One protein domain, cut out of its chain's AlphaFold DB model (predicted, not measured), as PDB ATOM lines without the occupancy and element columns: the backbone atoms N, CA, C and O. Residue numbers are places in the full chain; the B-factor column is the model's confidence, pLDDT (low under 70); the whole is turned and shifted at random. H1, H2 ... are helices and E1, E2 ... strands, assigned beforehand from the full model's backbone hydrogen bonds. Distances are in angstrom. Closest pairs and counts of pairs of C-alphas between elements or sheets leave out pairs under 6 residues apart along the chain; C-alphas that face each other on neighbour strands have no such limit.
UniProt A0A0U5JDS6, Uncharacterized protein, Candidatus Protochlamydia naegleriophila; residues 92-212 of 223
ATOM      1  N   ASN A  92     139.210 167.717 143.456       64.44
ATOM      2  CA  ASN A  92     139.457 166.861 144.608       64.44
ATOM      3  C   ASN A  92     139.893 167.675 145.835       64.44
ATOM      4  O   ASN A  92     139.368 167.463 146.928       64.44
ATOM      5  N   ARG A  93     140.726 168.704 145.663       64.44
ATOM      6  CA  ARG A  93     141.097 169.598 146.764       64.44
ATOM      7  C   ARG A  93     139.903 170.375 147.318       64.44
ATOM      8  O   ARG A  93     139.740 170.445 148.536       64.44
ATOM      9  N   LEU A  94     139.056 170.928 146.445       65.75
ATOM     10  CA  LEU A  94     137.823 171.603 146.870       65.75
ATOM     11  C   LEU A  94     136.944 170.658 147.700       65.75
ATOM     12  O   LEU A  94     136.420 171.038 148.744       65.75
ATOM     13  N   LYS A  95     136.864 169.393 147.287       67.62
ATOM     14  CA  LYS A  95     136.158 168.347 148.019       67.62
ATOM     15  C   LYS A  95     136.776 168.094 149.404       67.62
ATOM     16  O   LYS A  95     136.029 168.019 150.371       67.62
ATOM     17  N   ALA A  96     138.104 168.011 149.541       67.19
ATOM     18  CA  ALA A  96     138.758 167.870 150.852       67.19
ATOM     19  C   ALA A  96     138.505 169.067 151.784       67.19
ATOM     20  O   ALA A  96     138.280 168.878 152.980       67.19
ATOM     21  N   TYR A  97     138.484 170.282 151.234       71.25
ATOM     22  CA  TYR A  97     138.130 171.490 151.975       71.25
ATOM     23  C   TYR A  97     136.687 171.437 152.504       71.25
ATOM     24  O   TYR A  97     136.449 171.604 153.702       71.25
ATOM     25  N   GLU A  98     135.721 171.131 151.632       71.56
ATOM     26  CA  GLU A  98     134.308 170.965 152.009       71.56
ATOM     27  C   GLU A  98     134.124 169.872 153.073       71.56
ATOM     28  O   GLU A  98     133.325 170.016 154.001       71.56
ATOM     29  N   MET A  99     134.896 168.788 152.979       71.25
ATOM     30  CA  MET A  99     134.865 167.697 153.948       71.25
ATOM     31  C   MET A  99     135.328 168.134 155.332       71.25
ATOM     32  O   MET A  99     134.672 167.796 156.316       71.25
ATOM     33  N   TYR A 100     136.411 168.904 155.437       72.25
ATOM     34  CA  TYR A 100     136.836 169.421 156.733       72.25
ATOM     35  C   TYR A 100     135.830 170.407 157.322       72.25
ATOM     36  O   TYR A 100     135.555 170.343 158.515       72.25
ATOM     37  N   GLN A 101     135.218 171.273 156.507       75.94
ATOM     38  CA  GLN A 101     134.186 172.188 157.005       75.94
ATOM     39  C   GLN A 101     132.966 171.470 157.600       75.94
ATOM     40  O   GLN A 101     132.278 172.037 158.448       75.94
ATOM     41  N   SER A 102     132.698 170.230 157.181       72.81
ATOM     42  CA  SER A 102     131.603 169.418 157.727       72.81
ATOM     43  C   SER A 102     131.902 168.781 159.095       72.81
ATOM     44  O   SER A 102     130.986 168.265 159.735       72.81
ATOM     45  N   LEU A 103     133.159 168.818 159.558       73.06
ATOM     46  CA  LEU A 103     133.586 168.218 160.824       73.06
ATOM     47  C   LEU A 103     133.132 169.025 162.042       73.06
ATOM     48  O   LEU A 103     133.213 170.256 162.060       73.06
ATOM     49  N   THR A 104     132.745 168.334 163.119       74.56
ATOM     50  CA  THR A 104     132.547 169.004 164.415       74.56
ATOM     51  C   THR A 104     133.878 169.223 165.142       74.56
ATOM     52  O   THR A 104     134.878 168.545 164.889       74.56
ATOM     53  N   LYS A 105     133.914 170.171 166.089       75.38
ATOM     54  CA  LYS A 105     135.139 170.486 166.852       75.38
ATOM     55  C   LYS A 105     135.658 169.300 167.661       75.38
ATOM     56  O   LYS A 105     136.858 169.193 167.862       75.38
ATOM     57  N   GLU A 106     134.775 168.416 168.114       71.75
ATOM     58  CA  GLU A 106     135.139 167.201 168.850       71.75
ATOM     59  C   GLU A 106     135.829 166.155 167.960       71.75
ATOM     60  O   GLU A 106     136.466 165.231 168.463       71.75
ATOM     61  N   GLU A 107     135.697 166.275 166.637       72.12
ATOM     62  CA  GLU A 107     136.297 165.354 165.675       72.12
ATOM     63  C   GLU A 107     137.707 165.752 165.249       72.12
ATOM     64  O   GLU A 107     138.446 164.904 164.744       72.12
ATOM     65  N   ILE A 108     138.075 167.013 165.472       71.50
ATOM     66  CA  ILE A 108     139.361 167.594 165.103       71.50
ATOM     67  C   ILE A 108     140.237 167.619 166.355       71.50
ATOM     68  O   ILE A 108     139.843 168.147 167.388       71.50
ATOM     69  N   THR A 109     141.444 167.052 166.279       74.44
ATOM     70  CA  THR A 109     142.340 166.989 167.453       74.44
ATOM     71  C   THR A 109     142.834 168.366 167.892       74.44
ATOM     72  O   THR A 109     142.925 168.617 169.089       74.44
ATOM     73  N   TYR A 110     143.100 169.253 166.933       77.38
ATOM     74  CA  TYR A 110     143.456 170.650 167.172       77.38
ATOM     75  C   TYR A 110     142.407 171.549 166.498       77.38
ATOM     76  O   TYR A 110     142.624 172.004 165.370       77.38
ATOM     77  N   PRO A 111     141.228 171.756 167.110       75.12
ATOM     78  CA  PRO A 111     140.144 172.538 166.507       75.12
ATOM     79  C   PRO A 111     140.508 174.020 166.311       75.12
ATOM     80  O   PRO A 111     139.870 174.715 165.524       75.12
ATOM     81  N   GLU A 112     141.527 174.507 167.016       82.06
ATOM     82  CA  GLU A 112     142.150 175.824 166.854       82.06
ATOM     83  C   GLU A 112     143.253 175.873 165.785       82.06
ATOM     84  O   GLU A 112     143.867 176.924 165.594       82.06
ATOM     85  N   SER A 113     143.533 174.757 165.105       83.94
ATOM     86  CA  SER A 113     144.528 174.732 164.035       83.94
ATOM     87  C   SER A 113     144.144 175.672 162.898       83.94
ATOM     88  O   SER A 113     142.983 175.760 162.490       83.94
ATOM     89  N   ARG A 114     145.145 176.375 162.370       86.94
ATOM     90  CA  ARG A 114     144.976 177.239 161.198       86.94
ATOM     91  C   ARG A 114     145.245 176.466 159.914       86.94
ATOM     92  O   ARG A 114     146.155 175.637 159.874       86.94
ATOM     93  N   GLU A 115     144.495 176.789 158.871       85.88
ATOM     94  CA  GLU A 115     144.805 176.312 157.527       85.88
ATOM     95  C   GLU A 115     146.150 176.891 157.088       85.88
ATOM     96  O   GLU A 115     146.437 178.070 157.321       85.88
ATOM     97  N   ILE A 116     146.986 176.057 156.475       87.31
ATOM     98  CA  ILE A 116     148.192 176.528 155.800       87.31
ATOM     99  C   ILE A 116     147.805 176.989 154.399       87.31
ATOM    100  O   ILE A 116     147.315 176.196 153.595       87.31
ATOM    101  N   ASP A 117     148.087 178.252 154.092       85.19
ATOM    102  CA  ASP A 117     147.961 178.756 152.732       85.19
ATOM    103  C   ASP A 117     149.091 178.192 151.863       85.19
ATOM    104  O   ASP A 117     150.269 178.455 152.103       85.19
ATOM    105  N   ILE A 118     148.716 177.389 150.872       84.25
ATOM    106  CA  ILE A 118     149.620 176.803 149.877       84.25
ATOM    107  C   ILE A 118     149.229 177.234 148.456       84.25
ATOM    108  O   ILE A 118     149.471 176.494 147.507       84.25
ATOM    109  N   SER A 119     148.577 178.392 148.309       82.31
ATOM    110  CA  SER A 119     148.156 178.939 147.010       82.31
ATOM    111  C   SER A 119     149.340 179.147 146.067       82.31
ATOM    112  O   SER A 119     149.293 178.680 144.939       82.31
ATOM    113  N   ASP A 120     150.446 179.714 146.560       82.50
ATOM    114  CA  ASP A 120     151.651 179.928 145.745       82.50
ATOM    115  C   ASP A 120     152.203 178.613 145.172       82.50
ATOM    116  O   ASP A 120     152.584 178.553 144.009       82.50
ATOM    117  N   TYR A 121     152.193 177.542 145.977       86.06
ATOM    118  CA  TYR A 121     152.573 176.205 145.516       86.06
ATOM    119  C   TYR A 121     151.590 175.649 144.481       86.06
ATOM    120  O   TYR A 121     151.994 174.926 143.579       86.06
ATOM    121  N   LEU A 122     150.296 175.932 144.607       78.75
ATOM    122  CA  LEU A 122     149.340 175.471 143.604       78.75
ATOM    123  C   LEU A 122     149.529 176.146 142.253       78.75
ATOM    124  O   LEU A 122     149.283 175.509 141.236       78.75
ATOM    125  N   ASP A 123     149.924 177.414 142.252       77.50
ATOM    126  CA  ASP A 123     150.065 178.180 141.020       77.50
ATOM    127  C   ASP A 123     151.273 177.714 140.196       77.50
ATOM    128  O   ASP A 123     151.236 177.757 138.965       77.50
ATOM    129  N   ASP A 124     152.349 177.270 140.856       80.50
ATOM    130  CA  ASP A 124     153.615 176.918 140.202       80.50
ATOM    131  C   ASP A 124     154.020 175.437 140.322       80.50
ATOM    132  O   ASP A 124     154.973 175.006 139.667       80.50
ATOM    133  N   HIS A 125     153.316 174.658 141.149       79.19
ATOM    134  CA  HIS A 125     153.636 173.276 141.519       79.19
ATOM    135  C   HIS A 125     155.100 173.058 141.934       79.19
ATOM    136  O   HIS A 125     155.669 171.972 141.787       79.19
ATOM    137  N   ASN A 126     155.726 174.085 142.505       88.38
ATOM    138  CA  ASN A 126     157.110 174.038 142.919       88.38
ATOM    139  C   ASN A 126     157.249 173.402 144.308       88.38
ATOM    140  O   ASN A 126     156.877 173.966 145.340       88.38
ATOM    141  N   LEU A 127     157.861 172.220 144.344       89.62
ATOM    142  CA  LEU A 127     158.092 171.465 145.575       89.62
ATOM    143  C   LEU A 127     158.944 172.219 146.612       89.62
ATOM    144  O   LEU A 127     158.760 172.015 147.815       89.62
ATOM    145  N   ASP A 128     159.852 173.101 146.184       92.38
ATOM    146  CA  ASP A 128     160.629 173.931 147.109       92.38
ATOM    147  C   ASP A 128     159.748 174.995 147.770       92.38
ATOM    148  O   ASP A 128     159.861 175.208 148.984       92.38
ATOM    149  N   THR A 129     158.822 175.598 147.013       92.31
ATOM    150  CA  THR A 129     157.789 176.498 147.546       92.31
ATOM    151  C   THR A 129     156.966 175.755 148.593       92.31
ATOM    152  O   THR A 129     156.935 176.181 149.749       92.31
ATOM    153  N   PHE A 130     156.425 174.578 148.253       92.00
ATOM    154  CA  PHE A 130     155.630 173.759 149.175       92.00
ATOM    155  C   PHE A 130     156.372 173.451 150.477       92.00
ATOM    156  O   PHE A 130     155.883 173.713 151.580       92.00
ATOM    157  N   LYS A 131     157.605 172.952 150.358       92.81
ATOM    158  CA  LYS A 131     158.464 172.632 151.498       92.81
ATOM    159  C   LYS A 131     158.748 173.859 152.359       92.81
ATOM    160  O   LYS A 131     158.704 173.758 153.584       92.81
ATOM    161  N   SER A 132     159.057 175.001 151.749       91.62
ATOM    162  CA  SER A 132     159.340 176.237 152.483       91.62
ATOM    163  C   SER A 132     158.116 176.720 153.267       91.62
ATOM    164  O   SER A 132     158.238 177.033 154.455       91.62
ATOM    165  N   THR A 133     156.929 176.652 152.660       92.44
ATOM    166  CA  THR A 133     155.654 177.004 153.284       92.44
ATOM    167  C   THR A 133     155.379 176.126 154.499       92.44
ATOM    168  O   THR A 133     155.170 176.651 155.595       92.44
ATOM    169  N   LEU A 134     155.489 174.799 154.357       89.19
ATOM    170  CA  LEU A 134     155.268 173.859 155.463       89.19
ATOM    171  C   LEU A 134     156.310 173.963 156.587       89.19
ATOM    172  O   LEU A 134     156.030 173.581 157.719       89.19
ATOM    173  N   LEU A 135     157.518 174.459 156.312       85.12
ATOM    174  CA  LEU A 135     158.537 174.671 157.345       85.12
ATOM    175  C   LEU A 135     158.394 176.028 158.050       85.12
ATOM    176  O   LEU A 135     158.797 176.154 159.206       85.12
ATOM    177  N   SER A 136     157.812 177.031 157.386       86.56
ATOM    178  CA  SER A 136     157.663 178.399 157.913       86.56
ATOM    179  C   SER A 136     156.702 178.509 159.107       86.56
ATOM    180  O   SER A 136     156.805 179.420 159.927       86.56
ATOM    181  N   VAL A 137     155.778 177.558 159.224       81.62
ATOM    182  CA  VAL A 137     154.692 177.522 160.214       81.62
ATOM    183  C   VAL A 137     155.158 177.181 161.634       81.62
ATOM    184  O   VAL A 137     154.420 177.452 162.587       81.62
ATOM    185  N   GLY A 138     156.379 176.654 161.791       79.25
ATOM    186  CA  GLY A 138     156.976 176.326 163.087       79.25
ATOM    187  C   GLY A 138     156.170 175.290 163.877       79.25
ATOM    188  O   GLY A 138     155.515 174.431 163.296       79.25
ATOM    189  N   GLU A 139     156.195 175.387 165.208       80.94
ATOM    190  CA  GLU A 139     155.449 174.513 166.133       80.94
ATOM    191  C   GLU A 139     154.026 175.039 166.406       80.94
ATOM    192  O   GLU A 139     153.568 175.054 167.542       80.94
ATOM    193  N   SER A 140     153.324 175.551 165.392       84.81
ATOM    194  CA  SER A 140     151.924 175.981 165.555       84.81
ATOM    195  C   SER A 140     150.962 174.851 165.178       84.81
ATOM    196  O   SER A 140     151.262 174.123 164.230       84.81
ATOM    197  N   PRO A 141     149.788 174.720 165.821       85.00
ATOM    198  CA  PRO A 141     148.743 173.825 165.337       85.00
ATOM    199  C   PRO A 141     148.274 174.259 163.950       85.00
ATOM    200  O   PRO A 141     147.829 175.395 163.753       85.00
ATOM    201  N   ILE A 142     148.394 173.360 162.982       86.69
ATOM    202  CA  ILE A 142     148.102 173.639 161.576       86.69
ATOM    203  C   ILE A 142     147.393 172.459 160.934       86.69
ATOM    204  O   ILE A 142     147.606 171.314 161.331       86.69
ATOM    205  N   HIS A 143     146.579 172.740 159.923       84.69
ATOM    206  CA  HIS A 143     146.007 171.711 159.074       84.69
ATOM    207  C   HIS A 143     146.249 172.001 157.594       84.69
ATOM    208  O   HIS A 143     146.331 173.154 157.167       84.69
ATOM    209  N   LEU A 144     146.359 170.924 156.823       84.94
ATOM    210  CA  LEU A 144     146.519 170.950 155.377       84.94
ATOM    211  C   LEU A 144     145.464 170.059 154.716       84.94
ATOM    212  O   LEU A 144     145.198 168.949 155.183       84.94
ATOM    213  N   TYR A 145     144.916 170.530 153.600       79.88
ATOM    214  CA  TYR A 145     144.045 169.745 152.729       79.88
ATOM    215  C   TYR A 145     144.846 169.218 151.554       79.88
ATOM    216  O   TYR A 145     145.374 170.011 150.776       79.88
ATOM    217  N   MET A 146     144.907 167.897 151.413       75.81
ATOM    218  CA  MET A 146     145.550 167.265 150.268       75.81
ATOM    219  C   MET A 146     144.676 166.139 149.734       75.81
ATOM    220  O   MET A 146     144.006 165.426 150.478       75.81
ATOM    221  N   THR A 147     144.699 165.968 148.424       71.12
ATOM    222  CA  THR A 147     144.018 164.880 147.724       71.12
ATOM    223  C   THR A 147     144.929 164.402 146.618       71.12
ATOM    224  O   THR A 147     145.503 165.257 145.948       71.12
ATOM    225  N   GLU A 148     145.045 163.087 146.421       71.12
ATOM    226  CA  GLU A 148     145.883 162.507 145.359       71.12
ATOM    227  C   GLU A 148     147.323 163.032 145.433       71.12
ATOM    228  O   GLU A 148     147.857 163.649 144.511       71.12
ATOM    229  N   THR A 149     147.925 162.837 146.604       76.44
ATOM    230  CA  THR A 149     149.229 163.403 146.947       76.44
ATOM    231  C   THR A 149     150.328 162.560 146.313       76.44
ATOM    232  O   THR A 149     150.394 161.355 146.540       76.44
ATOM    233  N   SER A 150     151.207 163.180 145.531       81.81
ATOM    234  CA  SER A 150     152.366 162.502 144.949       81.81
ATOM    235  C   SER A 150     153.336 162.014 146.024       81.81
ATOM    236  O   SER A 150     153.401 162.546 147.136       81.81
ATOM    237  N   TYR A 151     154.158 161.029 145.671       80.81
ATOM    238  CA  TYR A 151     155.171 160.495 146.575       80.81
ATOM    239  C   TYR A 151     156.124 161.587 147.095       80.81
ATOM    240  O   TYR A 151     156.472 161.615 148.277       80.81
ATOM    241  N   GLU A 152     156.530 162.519 146.231       83.62
ATOM    242  CA  GLU A 152     157.407 163.637 146.568       83.62
ATOM    243  C   GLU A 152     156.762 164.597 147.579       83.62
ATOM    244  O   GLU A 152     157.399 164.977 148.567       83.62
ATOM    245  N   GLU A 153     155.487 164.943 147.385       87.25
ATOM    246  CA  GLU A 153     154.713 165.745 148.339       87.25
ATOM    247  C   GLU A 153     154.567 165.020 149.681       87.25
ATOM    248  O   GLU A 153     154.757 165.633 150.732       87.25
ATOM    249  N   ILE A 154     154.314 163.707 149.662       85.38
ATOM    250  CA  ILE A 154     154.233 162.868 150.864       85.38
ATOM    251  C   ILE A 154     155.552 162.897 151.646       85.38
ATOM    252  O   ILE A 154     155.538 163.008 152.875       85.38
ATOM    253  N   MET A 155     156.704 162.846 150.967       86.81
ATOM    254  CA  MET A 155     158.003 162.971 151.639       86.81
ATOM    255  C   MET A 155     158.156 164.333 152.326       86.81
ATOM    256  O   MET A 155     158.618 164.392 153.466       86.81
ATOM    257  N   ILE A 156     157.764 165.422 151.659       89.69
ATOM    258  CA  ILE A 156     157.834 166.784 152.213       89.69
ATOM    259  C   ILE A 156     156.920 166.918 153.434       89.69
ATOM    260  O   ILE A 156     157.347 167.400 154.488       89.69
ATOM    261  N   ILE A 157     155.688 166.435 153.304       86.31
ATOM    262  CA  ILE A 157     154.685 166.382 154.361       86.31
ATOM    263  C   ILE A 157     155.215 165.627 155.584       86.31
ATOM    264  O   ILE A 157     155.166 166.148 156.699       86.31
ATOM    265  N   ARG A 158     155.774 164.425 155.389       85.00
ATOM    266  CA  ARG A 158     156.338 163.615 156.476       85.00
ATOM    267  C   ARG A 158     157.390 164.401 157.256       85.00
ATOM    268  O   ARG A 158     157.351 164.429 158.485       85.00
ATOM    269  N   GLU A 159     158.329 165.039 156.560       85.06
ATOM    270  CA  GLU A 159     159.379 165.839 157.204       85.06
ATOM    271  C   GLU A 159     158.806 167.020 157.997       85.06
ATOM    272  O   GLU A 159     159.294 167.326 159.089       85.06
ATOM    273  N   ALA A 160     157.765 167.674 157.478       84.75
ATOM    274  CA  ALA A 160     157.089 168.762 158.175       84.75
ATOM    275  C   ALA A 160     156.378 168.269 159.445       84.75
ATOM    276  O   ALA A 160     156.535 168.871 160.504       84.75
ATOM    277  N   MET A 161     155.679 167.136 159.377       82.00
ATOM    278  CA  MET A 161     154.995 166.522 160.521       82.00
ATOM    279  C   MET A 161     155.963 166.021 161.605       82.00
ATOM    280  O   MET A 161     155.669 166.123 162.792       82.00
ATOM    281  N   ILE A 162     157.138 165.504 161.227       79.00
ATOM    282  CA  ILE A 162     158.181 165.120 162.195       79.00
ATOM    283  C   ILE A 162     158.655 166.342 162.992       79.00
ATOM    284  O   ILE A 162     158.913 166.237 164.191       79.00
ATOM    285  N   LYS A 163     158.784 167.494 162.324       80.06
ATOM    286  CA  LYS A 163     159.221 168.752 162.945       80.06
ATOM    287  C   LYS A 163     158.108 169.449 163.717       80.06
ATOM    288  O   LYS A 163     158.400 170.089 164.720       80.06
ATOM    289  N   ASN A 164     156.864 169.324 163.262       80.06
ATOM    290  CA  ASN A 164     155.692 169.888 163.910       80.06
ATOM    291  C   ASN A 164     154.664 168.791 164.242       80.06
ATOM    292  O   ASN A 164     153.799 168.470 163.424       80.06
ATOM    293  N   PRO A 165     154.698 168.268 165.475       76.31
ATOM    294  CA  PRO A 165     153.724 167.309 165.982       76.31
ATOM    295  C   PRO A 165     152.277 167.797 166.094       76.31
ATOM    296  O   PRO A 165     151.432 167.044 166.555       76.31
ATOM    297  N   MET A 166     151.979 169.056 165.778       78.88
ATOM    298  CA  MET A 166     150.610 169.584 165.754       78.88
ATOM    299  C   MET A 166     150.111 169.805 164.319       78.88
ATOM    300  O   MET A 166     149.145 170.531 164.090       78.88
ATOM    301  N   PHE A 167     150.783 169.180 163.350       80.31
ATOM    302  CA  PHE A 167     150.404 169.166 161.946       80.31
ATOM    303  C   PHE A 167     149.336 168.086 161.704       80.31
ATOM    304  O   PHE A 167     149.594 166.886 161.839       80.31
ATOM    305  N   CYS A 168     148.143 168.514 161.295       78.62
ATOM    306  CA  CYS A 168     147.069 167.654 160.804       78.62
ATOM    307  C   CYS A 168     146.943 167.692 159.277       78.62
ATOM    308  O   CYS A 168     147.180 168.716 158.641       78.62
ATOM    309  N   ILE A 169     146.521 166.582 158.680       78.94
ATOM    310  CA  ILE A 169     146.279 166.482 157.240       78.94
ATOM    311  C   ILE A 169     144.949 165.808 157.019       78.94
ATOM    312  O   ILE A 169     144.657 164.781 157.625       78.94
ATOM    313  N   PHE A 170     144.151 166.377 156.134       73.50
ATOM    314  CA  PHE A 170     142.952 165.727 155.651       73.50
ATOM    315  C   PHE A 170     143.224 165.159 154.259       73.50
ATOM    316  O   PHE A 170     143.520 165.923 153.341       73.50
ATOM    317  N   LEU A 171     143.130 163.833 154.127       73.06
ATOM    318  CA  LEU A 171     143.286 163.093 152.875       73.06
ATOM    319  C   LEU A 171     141.943 162.510 152.440       73.06
ATOM    320  O   LEU A 171     141.235 161.909 153.246       73.06
ATOM    321  N   SER A 172     141.581 162.644 151.164       67.81
ATOM    322  CA  SER A 172     140.306 162.107 150.660       67.81
ATOM    323  C   SER A 172     140.383 160.671 150.135       67.81
ATOM    324  O   SER A 172     139.348 160.018 150.001       67.81
ATOM    325  N   ASP A 173     141.580 160.180 149.809       74.50
ATOM    326  CA  ASP A 173     141.798 158.887 149.158       74.50
ATOM    327  C   ASP A 173     142.682 157.943 149.988       74.50
ATOM    328  O   ASP A 173     143.465 158.352 150.847       74.50
ATOM    329  N   ARG A 174     142.500 156.640 149.754       73.81
ATOM    330  CA  ARG A 174     143.174 155.569 150.499       73.81
ATOM    331  C   ARG A 174     144.620 155.352 150.042       73.81
ATOM    332  O   ARG A 174     145.425 154.848 150.811       73.81
ATOM    333  N   GLU A 175     144.944 155.692 148.803       79.38
ATOM    334  CA  GLU A 175     146.283 155.474 148.253       79.38
ATOM    335  C   GLU A 175     147.288 156.439 148.883       79.38
ATOM    336  O   GLU A 175     148.222 155.990 149.544       79.38
ATOM    337  N   SER A 176     146.997 157.744 148.855       77.44
ATOM    338  CA  SER A 176     147.803 158.776 149.526       77.44
ATOM    339  C   SER A 176     147.962 158.494 151.024       77.44
ATOM    340  O   SER A 176     148.995 158.783 151.627       77.44
ATOM    341  N   GLN A 177     146.929 157.909 151.640       78.00
ATOM    342  CA  GLN A 177     146.957 157.461 153.028       78.00
ATOM    343  C   GLN A 177     147.998 156.355 153.257       78.00
ATOM    344  O   GLN A 177     148.818 156.466 154.170       78.00
ATOM    345  N   LEU A 178     147.961 155.293 152.452       79.00
ATOM    346  CA  LEU A 178     148.897 154.173 152.564       79.00
ATOM    347  C   LEU A 178     150.335 154.606 152.259       79.00
ATOM    348  O   LEU A 178     151.258 154.202 152.967       79.00
ATOM    349  N   ASP A 179     150.517 155.474 151.269       82.06
ATOM    350  CA  ASP A 179     151.830 156.000 150.902       82.06
ATOM    351  C   ASP A 179     152.428 156.860 152.024       82.06
ATOM    352  O   ASP A 179     153.621 156.756 152.333       82.06
ATOM    353  N   LEU A 180     151.603 157.669 152.697       78.81
ATOM    354  CA  LEU A 180     152.031 158.428 153.871       78.81
ATOM    355  C   LEU A 180     152.408 157.500 155.031       78.81
ATOM    356  O   LEU A 180     153.455 157.689 155.654       78.81
ATOM    357  N   GLU A 181     151.618 156.460 155.297       77.50
ATOM    358  CA  GLU A 181     151.948 155.445 156.306       77.50
ATOM    359  C   GLU A 181     153.284 154.759 156.034       77.50
ATOM    360  O   GLU A 181     154.139 154.650 156.925       77.50
ATOM    361  N   GLU A 182     153.501 154.349 154.790       78.69
ATOM    362  CA  GLU A 182     154.749 153.741 154.364       78.69
ATOM    363  C   GLU A 182     155.931 154.713 154.497       78.69
ATOM    364  O   GLU A 182     157.009 154.328 154.969       78.69
ATOM    365  N   ALA A 183     155.736 155.988 154.151       79.69
ATOM    366  CA  ALA A 183     156.755 157.023 154.270       79.69
ATOM    367  C   ALA A 183     157.270 157.173 155.710       79.69
ATOM    368  O   ALA A 183     158.483 157.309 155.920       79.69
ATOM    369  N   PHE A 184     156.370 157.139 156.698       76.19
ATOM    370  CA  PHE A 184     156.719 157.163 158.121       76.19
ATOM    371  C   PHE A 184     157.359 155.852 158.575       76.19
ATOM    372  O   PHE A 184     158.387 155.872 159.261       76.19
ATOM    373  N   TYR A 185     156.809 154.712 158.149       74.88
ATOM    374  CA  TYR A 185     157.358 153.397 158.466       74.88
ATOM    375  C   TYR A 185     158.826 153.275 158.029       74.88
ATOM    376  O   TYR A 185     159.682 152.897 158.831       74.88
ATOM    377  N   ARG A 186     159.142 153.661 156.784       74.06
ATOM    378  CA  ARG A 186     160.508 153.634 156.227       74.06
ATOM    379  C   ARG A 186     161.474 154.564 156.965       74.06
ATOM    380  O   ARG A 186     162.661 154.264 157.052       74.06
ATOM    381  N   ALA A 187     160.974 155.661 157.528       71.00
ATOM    382  CA  ALA A 187     161.762 156.594 158.329       71.00
ATOM    383  C   ALA A 187     161.970 156.133 159.794       71.00
ATOM    384  O   ALA A 187     162.601 156.841 160.582       71.00
ATOM    385  N   GLY A 188     161.490 154.937 160.166       69.38
ATOM    386  CA  GLY A 188     161.638 154.369 161.512       69.38
ATOM    387  C   GLY A 188     160.580 154.847 162.511       69.38
ATOM    388  O   GLY A 188     160.760 154.711 163.727       69.38
ATOM    389  N   TYR A 189     159.478 155.411 162.013       67.69
ATOM    390  CA  TYR A 189     158.357 155.921 162.798       67.69
ATOM    391  C   TYR A 189     157.188 154.928 162.765       67.69
ATOM    392  O   TYR A 189     156.168 155.144 162.124       67.69
ATOM    393  N   HIS A 190     157.361 153.800 163.461       58.53
ATOM    394  CA  HIS A 190     156.444 152.651 163.412       58.53
ATOM    395  C   HIS A 190     155.180 152.779 164.289       58.53
ATOM    396  O   HIS A 190     154.291 151.942 164.192       58.53
ATOM    397  N   LEU A 191     155.113 153.785 165.171       48.47
ATOM    398  CA  LEU A 191     154.051 153.966 166.182       48.47
ATOM    399  C   LEU A 191     153.472 155.394 166.187       48.47
ATOM    400  O   LEU A 191     152.837 155.795 167.157       48.47
ATOM    401  N   CYS A 192     153.764 156.200 165.165       49.06
ATOM    402  CA  CYS A 192     153.605 157.659 165.229       49.06
ATOM    403  C   CYS A 192     152.352 158.185 164.515       49.06
ATOM    404  O   CYS A 192     152.000 159.345 164.686       49.06
ATOM    405  N   LEU A 193     151.661 157.327 163.760       53.69
ATOM    406  CA  LEU A 193     150.405 157.630 163.070       53.69
ATOM    407  C   LEU A 193     149.219 157.046 163.854       53.69
ATOM    408  O   LEU A 193     148.421 156.282 163.328       53.69
ATOM    409  N   ASN A 194     149.119 157.327 165.156       47.59
ATOM    410  CA  ASN A 194     148.123 156.660 166.013       47.59
ATOM    411  C   ASN A 194     146.724 157.276 165.971       47.59
ATOM    412  O   ASN A 194     145.819 156.778 166.642       47.59
ATOM    413  N   LYS A 195     146.504 158.331 165.186       58.78
ATOM    414  CA  LYS A 195     145.159 158.866 164.973       58.78
ATOM    415  C   LYS A 195     144.916 159.092 163.494       58.78
ATOM    416  O   LYS A 195     144.925 160.214 163.000       58.78
ATOM    417  N   GLN A 196     144.691 157.979 162.808       68.06
ATOM    418  CA  GLN A 196     143.870 157.960 161.614       68.06
ATOM    419  C   GLN A 196     142.414 157.871 162.063       68.06
ATOM    420  O   GLN A 196     142.031 156.956 162.798       68.06
ATOM    421  N   LYS A 197     141.592 158.813 161.615       69.06
ATOM    422  CA  LYS A 197     140.145 158.737 161.805       69.06
ATOM    423  C   LYS A 197     139.472 158.758 160.445       69.06
ATOM    424  O   LYS A 197     139.662 159.693 159.672       69.06
ATOM    425  N   GLU A 198     138.666 157.736 160.168       75.94
ATOM    426  CA  GLU A 198     137.690 157.825 159.085       75.94
ATOM    427  C   GLU A 198     136.698 158.937 159.408       75.94
ATOM    428  O   GLU A 198     136.022 158.910 160.440       75.94
ATOM    429  N   VAL A 199     136.594 159.897 158.505       71.88
ATOM    430  CA  VAL A 199     135.643 160.991 158.595       71.88
ATOM    431  C   VAL A 199     134.417 160.635 157.771       71.88
ATOM    432  O   VAL A 199     134.535 160.200 156.621       71.88
ATOM    433  N   LYS A 200     133.230 160.769 158.372       71.06
ATOM    434  CA  LYS A 200     131.948 160.423 157.747       71.06
ATOM    435  C   LYS A 200     130.886 161.461 158.080       71.06
ATOM    436  O   LYS A 200     130.711 161.803 159.241       71.06
ATOM    437  N   GLU A 201     130.106 161.858 157.081       68.25
ATOM    438  CA  GLU A 201     128.866 162.613 157.271       68.25
ATOM    439  C   GLU A 201     127.690 161.635 157.152       68.25
ATOM    440  O   GLU A 201     127.346 161.136 156.072       68.25
ATOM    441  N   GLY A 202     127.121 161.254 158.297       76.19
ATOM    442  CA  GLY A 202     126.151 160.162 158.367       76.19
ATOM    443  C   GLY A 202     126.760 158.832 157.898       76.19
ATOM    444  O   GLY A 202     127.596 158.247 158.581       76.19
ATOM    445  N   LYS A 203     126.321 158.329 156.736       74.88
ATOM    446  CA  LYS A 203     126.860 157.099 156.114       74.88
ATOM    447  C   LYS A 203     127.869 157.370 154.995       74.88
ATOM    448  O   LYS A 203     128.461 156.422 154.483       74.88
ATOM    449  N   LYS A 204     128.040 158.628 154.582       73.25
ATOM    450  CA  LYS A 204     128.925 159.006 153.480       73.25
ATOM    451  C   LYS A 204     130.356 159.075 154.000       73.25
ATOM    452  O   LYS A 204     130.638 159.855 154.903       73.25
ATOM    453  N   PHE A 205     131.243 158.260 153.435       73.06
ATOM    454  CA  PHE A 205     132.676 158.393 153.675       73.06
ATOM    455  C   PHE A 205     133.169 159.709 153.086       73.06
ATOM    456  O   PHE A 205     132.890 160.011 151.923       73.06
ATOM    457  N   LEU A 206     133.854 160.486 153.914       65.31
ATOM    458  CA  LEU A 206     134.429 161.755 153.520       65.31
ATOM    459  C   LEU A 206     135.937 161.625 153.305       65.31
ATOM    460  O   LEU A 206     136.440 162.040 152.278       65.31
ATOM    461  N   GLY A 207     136.663 160.984 154.209       71.94
ATOM    462  CA  GLY A 207     138.106 160.869 154.045       71.94
ATOM    463  C   GLY A 207     138.782 160.317 155.281       71.94
ATOM    464  O   GLY A 207     138.138 159.768 156.178       71.94
ATOM    465  N   TYR A 208     140.088 160.504 155.333       75.00
ATOM    466  CA  TYR A 208     140.928 160.176 156.462       75.00
ATOM    467  C   TYR A 208     141.543 161.454 157.030       75.00
ATOM    468  O   TYR A 208     142.246 162.190 156.337       75.00
ATOM    469  N   LEU A 209     141.297 161.700 158.315       72.44
ATOM    470  CA  LEU A 209     142.042 162.691 159.079       72.44
ATOM    471  C   LEU A 209     143.293 162.024 159.645       72.44
ATOM    472  O   LEU A 209     143.193 161.052 160.397       72.44
ATOM    473  N   PHE A 210     144.444 162.585 159.296       75.50
ATOM    474  CA  PHE A 210     145.755 162.246 159.817       75.50
ATOM    475  C   PHE A 210     146.210 163.295 160.811       75.50
ATOM    476  O   PHE A 210     146.176 164.496 160.548       75.50
ATOM    477  N   ILE A 211     146.663 162.830 161.964       65.88
ATOM    478  CA  ILE A 211     147.220 163.682 163.005       65.88
ATOM    479  C   ILE A 211     148.666 163.259 163.200       65.88
ATOM    480  O   ILE A 211     148.940 162.110 163.555       65.88
ATOM    481  N   GLY A 212     149.590 164.189 162.953       60.81
ATOM    482  CA  GLY A 212     150.945 164.046 163.454       60.81
ATOM    483  C   GLY A 212     150.876 164.020 164.975       60.81
ATOM    484  O   GLY A 212     150.238 164.871 165.578       60.81
TER     485      GLY A 212
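Overview. This is residues 92 to 212 of the 223 residues of an uncharacterized protein of Candidatus Protochlamydia naegleriophila (UniProt A0A0U5JDS6). A strongly twisted sheet of four strands forms the middle, with H4 and H5 packed over one face and H1 over the other. H3 lies beside H4, off the sheet, and the short H2 meets H3 at a corner farther out. The printed part has 121 residues with five named helices and four named strands, in the order H1 H2 H3 E1 H4 E2 H5 E3 E4; the sheet is mixed, in the order E1, E2, E4, E3. The class is mixed, helices and strands, and the whole is compact, with a radius of gyration of the C-alphas of 13.4 A and spans of 38 by 34 by 26 A.

Along the chain. Find C-alpha 142 at (148.102, 173.639, 161.576), where E1 begins; it runs to residue 146. E2 is residues 167 to 171, E3 residues 196 to 201, 16.3 A long, and E4 residues 204 to 211, 21.1 A long, ending at C-alpha 211 at (147.220, 163.682, 163.005). H4 is residues 151 to 163, 18.8 A, and H5 residues 174 to 186, 18.4 A. H1, residues 92 to 101, begins at (139.457, 166.861, 144.608); H2 is residues 119 to 124 and H3 residues 127 to 136.

Arrangement. Start at E1 and E2, parallel at 22 degrees, with N 168 and O 142 2.9 A apart. E2 and E4 are antiparallel at 154 degrees, with N 169 and O 210 at 2.8 A. E3 and E4 form a hairpin, with N 199 and O 207 at 2.8 A. E1, H4, E2 make a strand-helix-strand unit, two parallel neighbour strands with a helix between, and E2, H5, E3 a split one, with E4 between its strands; both crossovers are right-handed. The sheet has helices on both faces, three layers: H4 and H5 on the same face, at heights of 10.5 A and 11.2 A over the sheet, and H1 on the opposite face, where the C-alphas of Ala 96 and Tyr 145 of E1 are the closest, 5.9 A. H4 and H5 touch at a steep tilt of 57 degrees, closest at the C-alphas of Ile 154 and Leu 180, 5.8 A. H3 touches H4 at a shallow tilt of 15 degrees, closest at the C-alphas of Lys 131 and Ile 156, 5.9 A. H2 touches H3 only at the corner, closest at the C-alphas of Tyr 121 and Phe 130, 5.4 A. H1 and H3 are apart. In H1, H2, H3, H4 and H5 every O i to N i+4 pair is within hydrogen-bond range.

Size, cuts and confidence. The two C-alphas farthest apart, those of Asp 128 and Gly 202, are 38.8 A apart. The printed part has no cut. The link from H1 to H2, 17 residues, is long. Look for low pLDDT, under 70, at residues 92 to 96 and 188 to 197 among others; the mean of the printed part is 76.9.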